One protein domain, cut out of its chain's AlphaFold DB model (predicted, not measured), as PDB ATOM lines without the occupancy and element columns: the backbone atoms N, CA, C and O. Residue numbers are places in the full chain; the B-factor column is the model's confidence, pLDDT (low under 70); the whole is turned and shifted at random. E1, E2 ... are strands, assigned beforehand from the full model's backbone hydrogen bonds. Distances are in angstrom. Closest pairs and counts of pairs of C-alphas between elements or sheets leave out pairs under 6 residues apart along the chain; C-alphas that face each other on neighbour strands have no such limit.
ATOM      1  N   MET A 200     179.267 144.923 113.353       91.94
ATOM      2  CA  MET A 200     178.172 144.138 113.929       91.94
ATOM      3  C   MET A 200     178.669 143.117 114.956       91.94
ATOM      4  O   MET A 200     179.856 142.817 115.045       91.94
ATOM      5  N   ASP A 201     177.755 142.625 115.792       90.69
ATOM      6  CA  ASP A 201     178.072 141.658 116.848       90.69
ATOM      7  C   ASP A 201     178.111 140.192 116.368       90.69
ATOM      8  O   ASP A 201     178.629 139.314 117.062       90.69
ATOM      9  N   LEU A 202     177.568 139.943 115.176       89.12
ATOM     10  CA  LEU A 202     177.817 138.788 114.306       89.12
ATOM     11  C   LEU A 202     178.582 139.289 113.067       89.12
ATOM     12  O   LEU A 202     179.121 140.392 113.084       89.12
ATOM     13  N   ASP A 203     178.610 138.515 111.982       76.00
ATOM     14  CA  ASP A 203     179.034 139.038 110.683       76.00
ATOM     15  C   ASP A 203     178.236 140.294 110.269       76.00
ATOM     16  O   ASP A 203     177.092 140.516 110.694       76.00
ATOM     17  N   ASP A 204     178.836 141.091 109.380       72.62
ATOM     18  CA  ASP A 204     178.304 142.372 108.898       72.62
ATOM     19  C   ASP A 204     176.993 142.249 108.085       72.62
ATOM     20  O   ASP A 204     176.433 143.248 107.627       72.62
ATOM     21  N   THR A 205     176.452 141.034 107.922       81.19
ATOM     22  CA  THR A 205     175.170 140.783 107.251       81.19
ATOM     23  C   THR A 205     174.064 140.271 108.174       81.19
ATOM     24  O   THR A 205     172.903 140.378 107.783       81.19
ATOM     25  N   LEU A 206     174.368 139.786 109.390       88.56
ATOM     26  CA  LEU A 206     173.400 139.113 110.282       88.56
ATOM     27  C   LEU A 206     173.340 139.636 111.734       88.56
ATOM     28  O   LEU A 206     172.478 139.194 112.503       88.56
ATOM     29  N   GLY A 207     174.218 140.562 112.130       91.50
ATOM     30  CA  GLY A 207     174.254 141.122 113.491       91.50
ATOM     31  C   GLY A 207     173.549 142.471 113.688       91.50
ATOM     32  O   GLY A 207     172.901 143.020 112.792       91.50
ATOM     33  N   GLY A 208     173.717 143.028 114.886       94.50
ATOM     34  CA  GLY A 208     173.410 144.427 115.203       94.50
ATOM     35  C   GLY A 208     174.617 145.128 115.829       94.50
ATOM     36  O   GLY A 208     175.527 144.474 116.333       94.50
ATOM     37  N   GLN A 209     174.632 146.461 115.819       94.38
ATOM     38  CA  GLN A 209     175.707 147.259 116.422       94.38
ATOM     39  C   GLN A 209     175.736 147.138 117.955       94.38
ATOM     40  O   GLN A 209     176.800 147.292 118.555       94.38
ATOM     41  N   TYR A 210     174.583 146.864 118.578       94.62
ATOM     42  CA  TYR A 210     174.432 146.608 120.013       94.62
ATOM     43  C   TYR A 210     173.336 145.564 120.249       94.62
ATOM     44  O   TYR A 210     172.273 145.639 119.627       94.62
ATOM     45  N   ARG A 211     173.548 144.640 121.196       95.56
ATOM     46  CA  ARG A 211     172.572 143.609 121.586       95.56
ATOM     47  C   ARG A 211     172.428 143.503 123.104       95.56
ATOM     48  O   ARG A 211     173.418 143.490 123.826       95.56
ATOM     49  N   ALA A 212     171.191 143.350 123.569       96.44
ATOM     50  CA  ALA A 212     170.865 142.838 124.897       96.44
ATOM     51  C   ALA A 212     170.400 141.378 124.778       96.44
ATOM     52  O   ALA A 212     169.573 141.061 123.922       96.44
ATOM     53  N   THR A 213     170.914 140.482 125.621       94.44
ATOM     54  CA  THR A 213     170.601 139.043 125.584       94.44
ATOM     55  C   THR A 213     169.999 138.541 126.893       94.44
ATOM     56  O   THR A 213     170.210 139.094 127.970       94.44
ATOM     57  N   SER A 214     169.223 137.467 126.787       94.75
ATOM     58  CA  SER A 214     168.714 136.676 127.906       94.75
ATOM     59  C   SER A 214     168.603 135.206 127.477       94.75
ATOM     60  O   SER A 214     168.896 134.867 126.335       94.75
ATOM     61  N   ALA A 215     168.156 134.314 128.362       93.62
ATOM     62  CA  ALA A 215     168.216 132.859 128.171       93.62
ATOM     63  C   ALA A 215     167.497 132.304 126.917       93.62
ATOM     64  O   ALA A 215     167.750 131.169 126.533       93.62
ATOM     65  N   ASN A 216     166.578 133.060 126.301       96.75
ATOM     66  CA  ASN A 216     165.775 132.599 125.156       96.75
ATOM     67  C   ASN A 216     165.802 133.527 123.930       96.75
ATOM     68  O   ASN A 216     165.362 133.095 122.868       96.75
ATOM     69  N   TYR A 217     166.241 134.780 124.072       97.69
ATOM     70  CA  TYR A 217     166.127 135.809 123.035       97.69
ATOM     71  C   TYR A 217     167.241 136.849 123.171       97.69
ATOM     72  O   TYR A 217     167.658 137.183 124.283       97.69
ATOM     73  N   GLY A 218     167.671 137.389 122.035       96.94
ATOM     74  CA  GLY A 218     168.419 138.634 121.934       96.94
ATOM     75  C   GLY A 218     167.537 139.716 121.318       96.94
ATOM     76  O   GLY A 218     166.714 139.420 120.451       96.94
ATOM     77  N   VAL A 219     167.720 140.958 121.754       97.31
ATOM     78  CA  VAL A 219     167.141 142.165 121.147       97.31
ATOM     79  C   VAL A 219     168.300 143.062 120.727       97.31
ATOM     80  O   VAL A 219     169.214 143.284 121.519       97.31
ATOM     81  N   MET A 220     168.291 143.548 119.488       95.94
ATOM     82  CA  MET A 220     169.418 144.270 118.895       95.94
ATOM     83  C   MET A 220     168.986 145.565 118.204       95.94
ATOM     84  O   MET A 220     167.945 145.616 117.547       95.94
ATOM     85  N   LEU A 221     169.829 146.589 118.326       96.44
ATOM     86  CA  LEU A 221     169.786 147.783 117.489       96.44
ATOM     87  C   LEU A 221     170.623 147.502 116.237       96.44
ATOM     88  O   LEU A 221     171.822 147.230 116.351       96.44
ATOM     89  N   ARG A 222     169.996 147.565 115.059       95.44
ATOM     90  CA  ARG A 222     170.666 147.411 113.761       95.44
ATOM     91  C   ARG A 222     170.525 148.685 112.934       95.44
ATOM     92  O   ARG A 222     169.418 149.179 112.765       95.44
ATOM     93  N   ASN A 223     171.625 149.157 112.370       94.62
ATOM     94  CA  ASN A 223     171.687 150.008 111.185       94.62
ATOM     95  C   ASN A 223     172.229 149.151 110.020       94.62
ATOM     96  O   ASN A 223     173.236 148.463 110.216       94.62
ATOM     97  N   ASP A 224     171.572 149.167 108.856       93.12
ATOM     98  CA  ASP A 224     172.047 148.529 107.609       93.12
ATOM     99  C   ASP A 224     172.372 149.525 106.478       93.12
ATOM    100  O   ASP A 224     172.421 149.148 105.310       93.12
ATOM    101  N   ASP A 225     172.571 150.793 106.847       93.06
ATOM    102  CA  ASP A 225     172.790 151.971 105.999       93.06
ATOM    103  C   ASP A 225     171.642 152.312 105.024       93.06
ATOM    104  O   ASP A 225     171.737 153.287 104.278       93.06
ATOM    105  N   ARG A 226     170.501 151.605 105.096       95.38
ATOM    106  CA  ARG A 226     169.228 152.003 104.460       95.38
ATOM    107  C   ARG A 226     168.128 152.268 105.488       95.38
ATOM    108  O   ARG A 226     167.447 153.292 105.422       95.38
ATOM    109  N   ASP A 227     167.941 151.356 106.434       96.56
ATOM    110  CA  ASP A 227     166.976 151.456 107.526       96.56
ATOM    111  C   ASP A 227     167.675 151.188 108.877       96.56
ATOM    112  O   ASP A 227     168.682 150.477 108.970       96.56
ATOM    113  N   CYS A 228     167.118 151.732 109.959       96.31
ATOM    114  CA  CYS A 228     167.491 151.365 111.322       96.31
ATOM    115  C   CYS A 228     166.326 150.653 112.016       96.31
ATOM    116  O   CYS A 228     165.168 151.026 111.843       96.31
ATOM    117  N   TYR A 229     166.633 149.602 112.774       96.69
ATOM    118  CA  TYR A 229     165.680 148.619 113.279       96.69
ATOM    119  C   TYR A 229     165.925 148.307 114.758       96.69
ATOM    120  O   TYR A 229     167.072 148.221 115.208       96.69
ATOM    121  N   LEU A 230     164.846 147.979 115.471       96.62
ATOM    122  CA  LEU A 230     164.895 147.222 116.722       96.62
ATOM    123  C   LEU A 230     164.418 145.793 116.439       96.62
ATOM    124  O   LEU A 230     163.224 145.544 116.258       96.62
ATOM    125  N   LEU A 231     165.368 144.860 116.352       95.75
ATOM    126  CA  LEU A 231     165.138 143.467 115.955       95.75
ATOM    127  C   LEU A 231     165.245 142.517 117.150       95.75
ATOM    128  O   LEU A 231     165.842 142.839 118.174       95.75
ATOM    129  N   GLN A 232     164.699 141.314 116.990       95.56
ATOM    130  CA  GLN A 232     164.770 140.233 117.974       95.56
ATOM    131  C   GLN A 232     165.113 138.898 117.307       95.56
ATOM    132  O   GLN A 232     164.794 138.686 116.136       95.56
ATOM    133  N   THR A 233     165.763 137.994 118.037       97.12
ATOM    134  CA  THR A 233     166.218 136.691 117.520       97.12
ATOM    135  C   THR A 233     165.147 135.596 117.563       97.12
ATOM    136  O   THR A 233     164.027 135.789 118.049       97.12
ATOM    137  N   LYS A 234     165.465 134.413 117.030       96.25
ATOM    138  CA  LYS A 234     164.616 133.216 117.144       96.25
ATOM    139  C   LYS A 234     164.630 132.689 118.590       96.25
ATOM    140  O   LYS A 234     165.633 132.793 119.290       96.25
ATOM    141  N   LYS A 235     163.510 132.112 119.051       96.56
ATOM    142  CA  LYS A 235     163.413 131.572 120.419       96.56
ATOM    143  C   LYS A 235     164.419 130.435 120.620       96.56
ATOM    144  O   LYS A 235     164.423 129.485 119.844       96.56
ATOM    145  N   GLY A 236     165.195 130.513 121.697       97.00
ATOM    146  CA  GLY A 236     166.251 129.555 122.034       97.00
ATOM    147  C   GLY A 236     167.611 129.898 121.422       97.00
ATOM    148  O   GLY A 236     168.598 129.261 121.772       97.00
ATOM    149  N   ASP A 237     167.681 130.927 120.575       95.25
ATOM    150  CA  ASP A 237     168.913 131.423 119.967       95.25
ATOM    151  C   ASP A 237     169.092 132.919 120.288       95.25
ATOM    152  O   ASP A 237     168.720 133.778 119.491       95.25
ATOM    153  N   PRO A 238     169.609 133.287 121.474       95.25
ATOM    154  CA  PRO A 238     169.810 134.692 121.828       95.25
ATOM    155  C   PRO A 238     170.994 135.363 121.109       95.25
ATOM    156  O   PRO A 238     171.076 136.594 121.081       95.25
ATOM    157  N   LEU A 239     171.915 134.578 120.542       92.44
ATOM    158  CA  LEU A 239     173.229 135.034 120.071       92.44
ATOM    159  C   LEU A 239     173.420 134.964 118.546       92.44
ATOM    160  O   LEU A 239     174.417 135.503 118.060       92.44
ATOM    161  N   GLY A 240     172.496 134.333 117.817       93.25
ATOM    162  CA  GLY A 240     172.425 134.253 116.356       93.25
ATOM    163  C   GLY A 240     171.562 135.352 115.706       93.25
ATOM    164  O   GLY A 240     171.367 136.417 116.301       93.25
ATOM    165  N   PRO A 241     171.092 135.165 114.461       94.50
ATOM    166  CA  PRO A 241     170.457 136.220 113.670       94.50
ATOM    167  C   PRO A 241     169.060 136.620 114.176       94.50
ATOM    168  O   PRO A 241     168.420 135.932 114.979       94.50
ATOM    169  N   TRP A 242     168.548 137.736 113.652       94.62
ATOM    170  CA  TRP A 242     167.153 138.128 113.851       94.62
ATOM    171  C   TRP A 242     166.158 137.107 113.265       94.62
ATOM    172  O   TRP A 242     166.471 136.305 112.383       94.62
ATOM    173  N   ASN A 243     164.922 137.155 113.759       94.56
ATOM    174  CA  ASN A 243     163.778 136.456 113.180       94.56
ATOM    175  C   ASN A 243     163.044 137.343 112.150       94.56
ATOM    176  O   ASN A 243     163.439 138.478 111.880       94.56
ATOM    177  N   ASP A 244     161.972 136.831 111.551       94.50
ATOM    178  CA  ASP A 244     161.270 137.507 110.452       94.50
ATOM    179  C   ASP A 244     160.389 138.691 110.902       94.50
ATOM    180  O   ASP A 244     159.890 139.443 110.064       94.50
ATOM    181  N   TYR A 245     160.230 138.913 112.214       95.12
ATOM    182  CA  TYR A 245     159.448 140.021 112.760       95.12
ATOM    183  C   TYR A 245     160.180 141.362 112.654       95.12
ATOM    184  O   TYR A 245     161.389 141.473 112.880       95.12
ATOM    185  N   ARG A 246     159.421 142.416 112.365       95.19
ATOM    186  CA  ARG A 246     159.882 143.804 112.257       95.19
ATOM    187  C   ARG A 246     159.060 144.695 113.202       95.19
ATOM    188  O   ARG A 246     158.128 145.353 112.749       95.19
ATOM    189  N   PRO A 247     159.351 144.687 114.522       94.50
ATOM    190  CA  PRO A 247     158.556 145.421 115.507       94.50
ATOM    191  C   PRO A 247     158.620 146.936 115.302       94.50
ATOM    192  O   PRO A 247     157.587 147.598 115.318       94.50
ATOM    193  N   ILE A 248     159.828 147.471 115.100       96.19
ATOM    194  CA  ILE A 248     160.088 148.891 114.846       96.19
ATOM    195  C   ILE A 248     161.246 148.989 113.852       96.19
ATOM    196  O   ILE A 248     162.309 148.407 114.088       96.19
ATOM    197  N   LEU A 249     161.061 149.758 112.781       96.56
ATOM    198  CA  LEU A 249     162.151 150.275 111.957       96.56
ATOM    199  C   LEU A 249     161.810 151.651 111.387       96.56
ATOM    200  O   LEU A 249     160.639 151.981 111.225       96.56
ATOM    201  N   TRP A 250     162.815 152.432 111.019       97.94
ATOM    202  CA  TRP A 250     162.630 153.637 110.215       97.94
ATOM    203  C   TRP A 250     163.677 153.720 109.113       97.94
ATOM    204  O   TRP A 250     164.820 153.293 109.276       97.94
ATOM    205  N   ASN A 251     163.274 154.287 107.983       97.88
ATOM    206  CA  ASN A 251     164.174 154.535 106.871       97.88
ATOM    207  C   ASN A 251     165.093 155.729 107.166       97.88
ATOM    208  O   ASN A 251     164.636 156.746 107.690       97.88
ATOM    209  N   LEU A 252     166.381 155.615 106.843       97.31
ATOM    210  CA  LEU A 252     167.396 156.598 107.242       97.31
ATOM    211  C   LEU A 252     167.459 157.831 106.338       97.31
ATOM    212  O   LEU A 252     167.870 158.892 106.797       97.31
ATOM    213  N   GLU A 253     167.014 157.709 105.088       97.81
ATOM    214  CA  GLU A 253     166.943 158.822 104.135       97.81
ATOM    215  C   GLU A 253     165.662 159.652 104.328       97.81
ATOM    216  O   GLU A 253     165.706 160.879 104.360       97.81
ATOM    217  N   SER A 254     164.514 158.986 104.498       97.56
ATOM    218  CA  SER A 254     163.193 159.636 104.583       97.56
ATOM    219  C   SER A 254     162.647 159.828 106.003       97.56
ATOM    220  O   SER A 254     161.643 160.514 106.184       97.56
ATOM    221  N   GLY A 255     163.244 159.190 107.014       96.25
ATOM    222  CA  GLY A 255     162.720 159.161 108.386       96.25
ATOM    223  C   GLY A 255     161.423 158.359 108.562       96.25
ATOM    224  O   GLY A 255     160.847 158.372 109.649       96.25
ATOM    225  N   PHE A 256     160.932 157.669 107.523       96.12
ATOM    226  CA  PHE A 256     159.631 156.997 107.557       96.12
ATOM    227  C   PHE A 256     159.627 155.794 108.514       96.12
ATOM    228  O   PHE A 256     160.257 154.767 108.248       96.12
ATOM    229  N   LEU A 257     158.893 155.932 109.621       96.38
ATOM    230  CA  LEU A 257     158.714 154.927 110.668       96.38
ATOM    231  C   LEU A 257     157.683 153.865 110.257       96.38
ATOM    232  O   LEU A 257     156.534 154.183 109.954       96.38
ATOM    233  N   ARG A 258     158.068 152.590 110.349       94.38
ATOM    234  CA  ARG A 258     157.177 151.426 110.301       94.38
ATOM    235  C   ARG A 258     157.143 150.751 111.670       94.38
ATOM    236  O   ARG A 258     158.179 150.395 112.234       94.38
ATOM    237  N   LEU A 259     155.933 150.565 112.185       94.19
ATOM    238  CA  LEU A 259     155.642 149.784 113.384       94.19
ATOM    239  C   LEU A 259     154.944 148.493 112.947       94.19
ATOM    240  O   LEU A 259     153.994 148.559 112.171       94.19
ATOM    241  N   ASP A 260     155.402 147.347 113.454       91.69
ATOM    242  CA  ASP A 260     154.767 146.031 113.263       91.69
ATOM    243  C   ASP A 260     154.639 145.558 111.789       91.69
ATOM    244  O   ASP A 260     153.742 144.798 111.443       91.69
ATOM    245  N   ASP A 261     155.597 145.931 110.929       90.38
ATOM    246  CA  ASP A 261     155.607 145.689 109.464       90.38
ATOM    247  C   ASP A 261     155.407 144.206 109.063       90.38
ATOM    248  O   ASP A 261     154.899 143.895 107.989       90.38
ATOM    249  N   THR A 262     155.789 143.267 109.941       89.75
ATOM    250  CA  THR A 262     155.634 141.810 109.740       89.75
ATOM    251  C   THR A 262     155.176 141.054 111.000       89.75
ATOM    252  O   THR A 262     155.392 139.845 111.115       89.75
ATOM    253  N   GLY A 263     154.604 141.749 111.990       82.94
ATOM    254  CA  GLY A 263     154.322 141.187 113.316       82.94
ATOM    255  C   GLY A 263     152.901 140.634 113.509       82.94
ATOM    256  O   GLY A 263     152.506 139.661 112.861       82.94
ATOM    257  N   ARG A 264     152.171 141.159 114.501       86.19
ATOM    258  CA  ARG A 264     150.853 140.650 114.961       86.19
ATOM    259  C   ARG A 264     149.871 141.725 115.454       86.19
ATOM    260  O   ARG A 264     148.775 141.376 115.893       86.19
ATOM    261  N   GLY A 265     150.245 142.993 115.394       87.94
ATOM    262  CA  GLY A 265     149.468 144.149 115.830       87.94
ATOM    263  C   GLY A 265     150.270 145.044 116.778       87.94
ATOM    264  O   GLY A 265     150.777 144.584 117.801       87.94
TER     265      GLY A 265
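What this domain is: This is residues 200 to 265 of the 665 residues of a protein of Burkholderia contaminans (UniProt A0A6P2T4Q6). With little regular structure, this is one gently curled wall of five short strands, laid side by side in chain order, with a wide loop, residues 233 to 247, between E3 and E4. The sheet E1 E2 E3 E4 E5 is antiparallel throughout, a meander, each strand the antiparallel neighbour of the one before. Of 66 printed residues, 23 are in named strands, with no named helix: all strand. It is compact, radius of gyration of the C-alphas 11.6 A, and flat, spanning 35 by 28 by 15 A.

Where its parts are: E1 is residues 210 to 213, 10.1 A, from C-alpha 210 at (174.432, 146.608, 120.013). E2 is 218 to 223, 16.0 A; E3 227 to 232, 15.5 A; E4 248 to 251, 10.6 A; E5 257 to 259, 6.6 A, ending at (155.642, 149.784, 113.384).

How they stand to each other: Hairpin E1 and E2 has N 212 and O 219 within hydrogen-bond range, 2.8 A; E2 and E3, N 229 and O 222, 2.8 A; E3 and E4, N 228 and O 250, 2.9 A; E4 and E5, N 258 and O 249, 2.8 A. Edge strands E1 and E5 are apart.

The domain as a whole: Ala 215 and Ser 254 have the farthest C-alphas, 36.0 A. The link E3 to E4 is long. The printed part has no cut; no printed residue is under pLDDT 70.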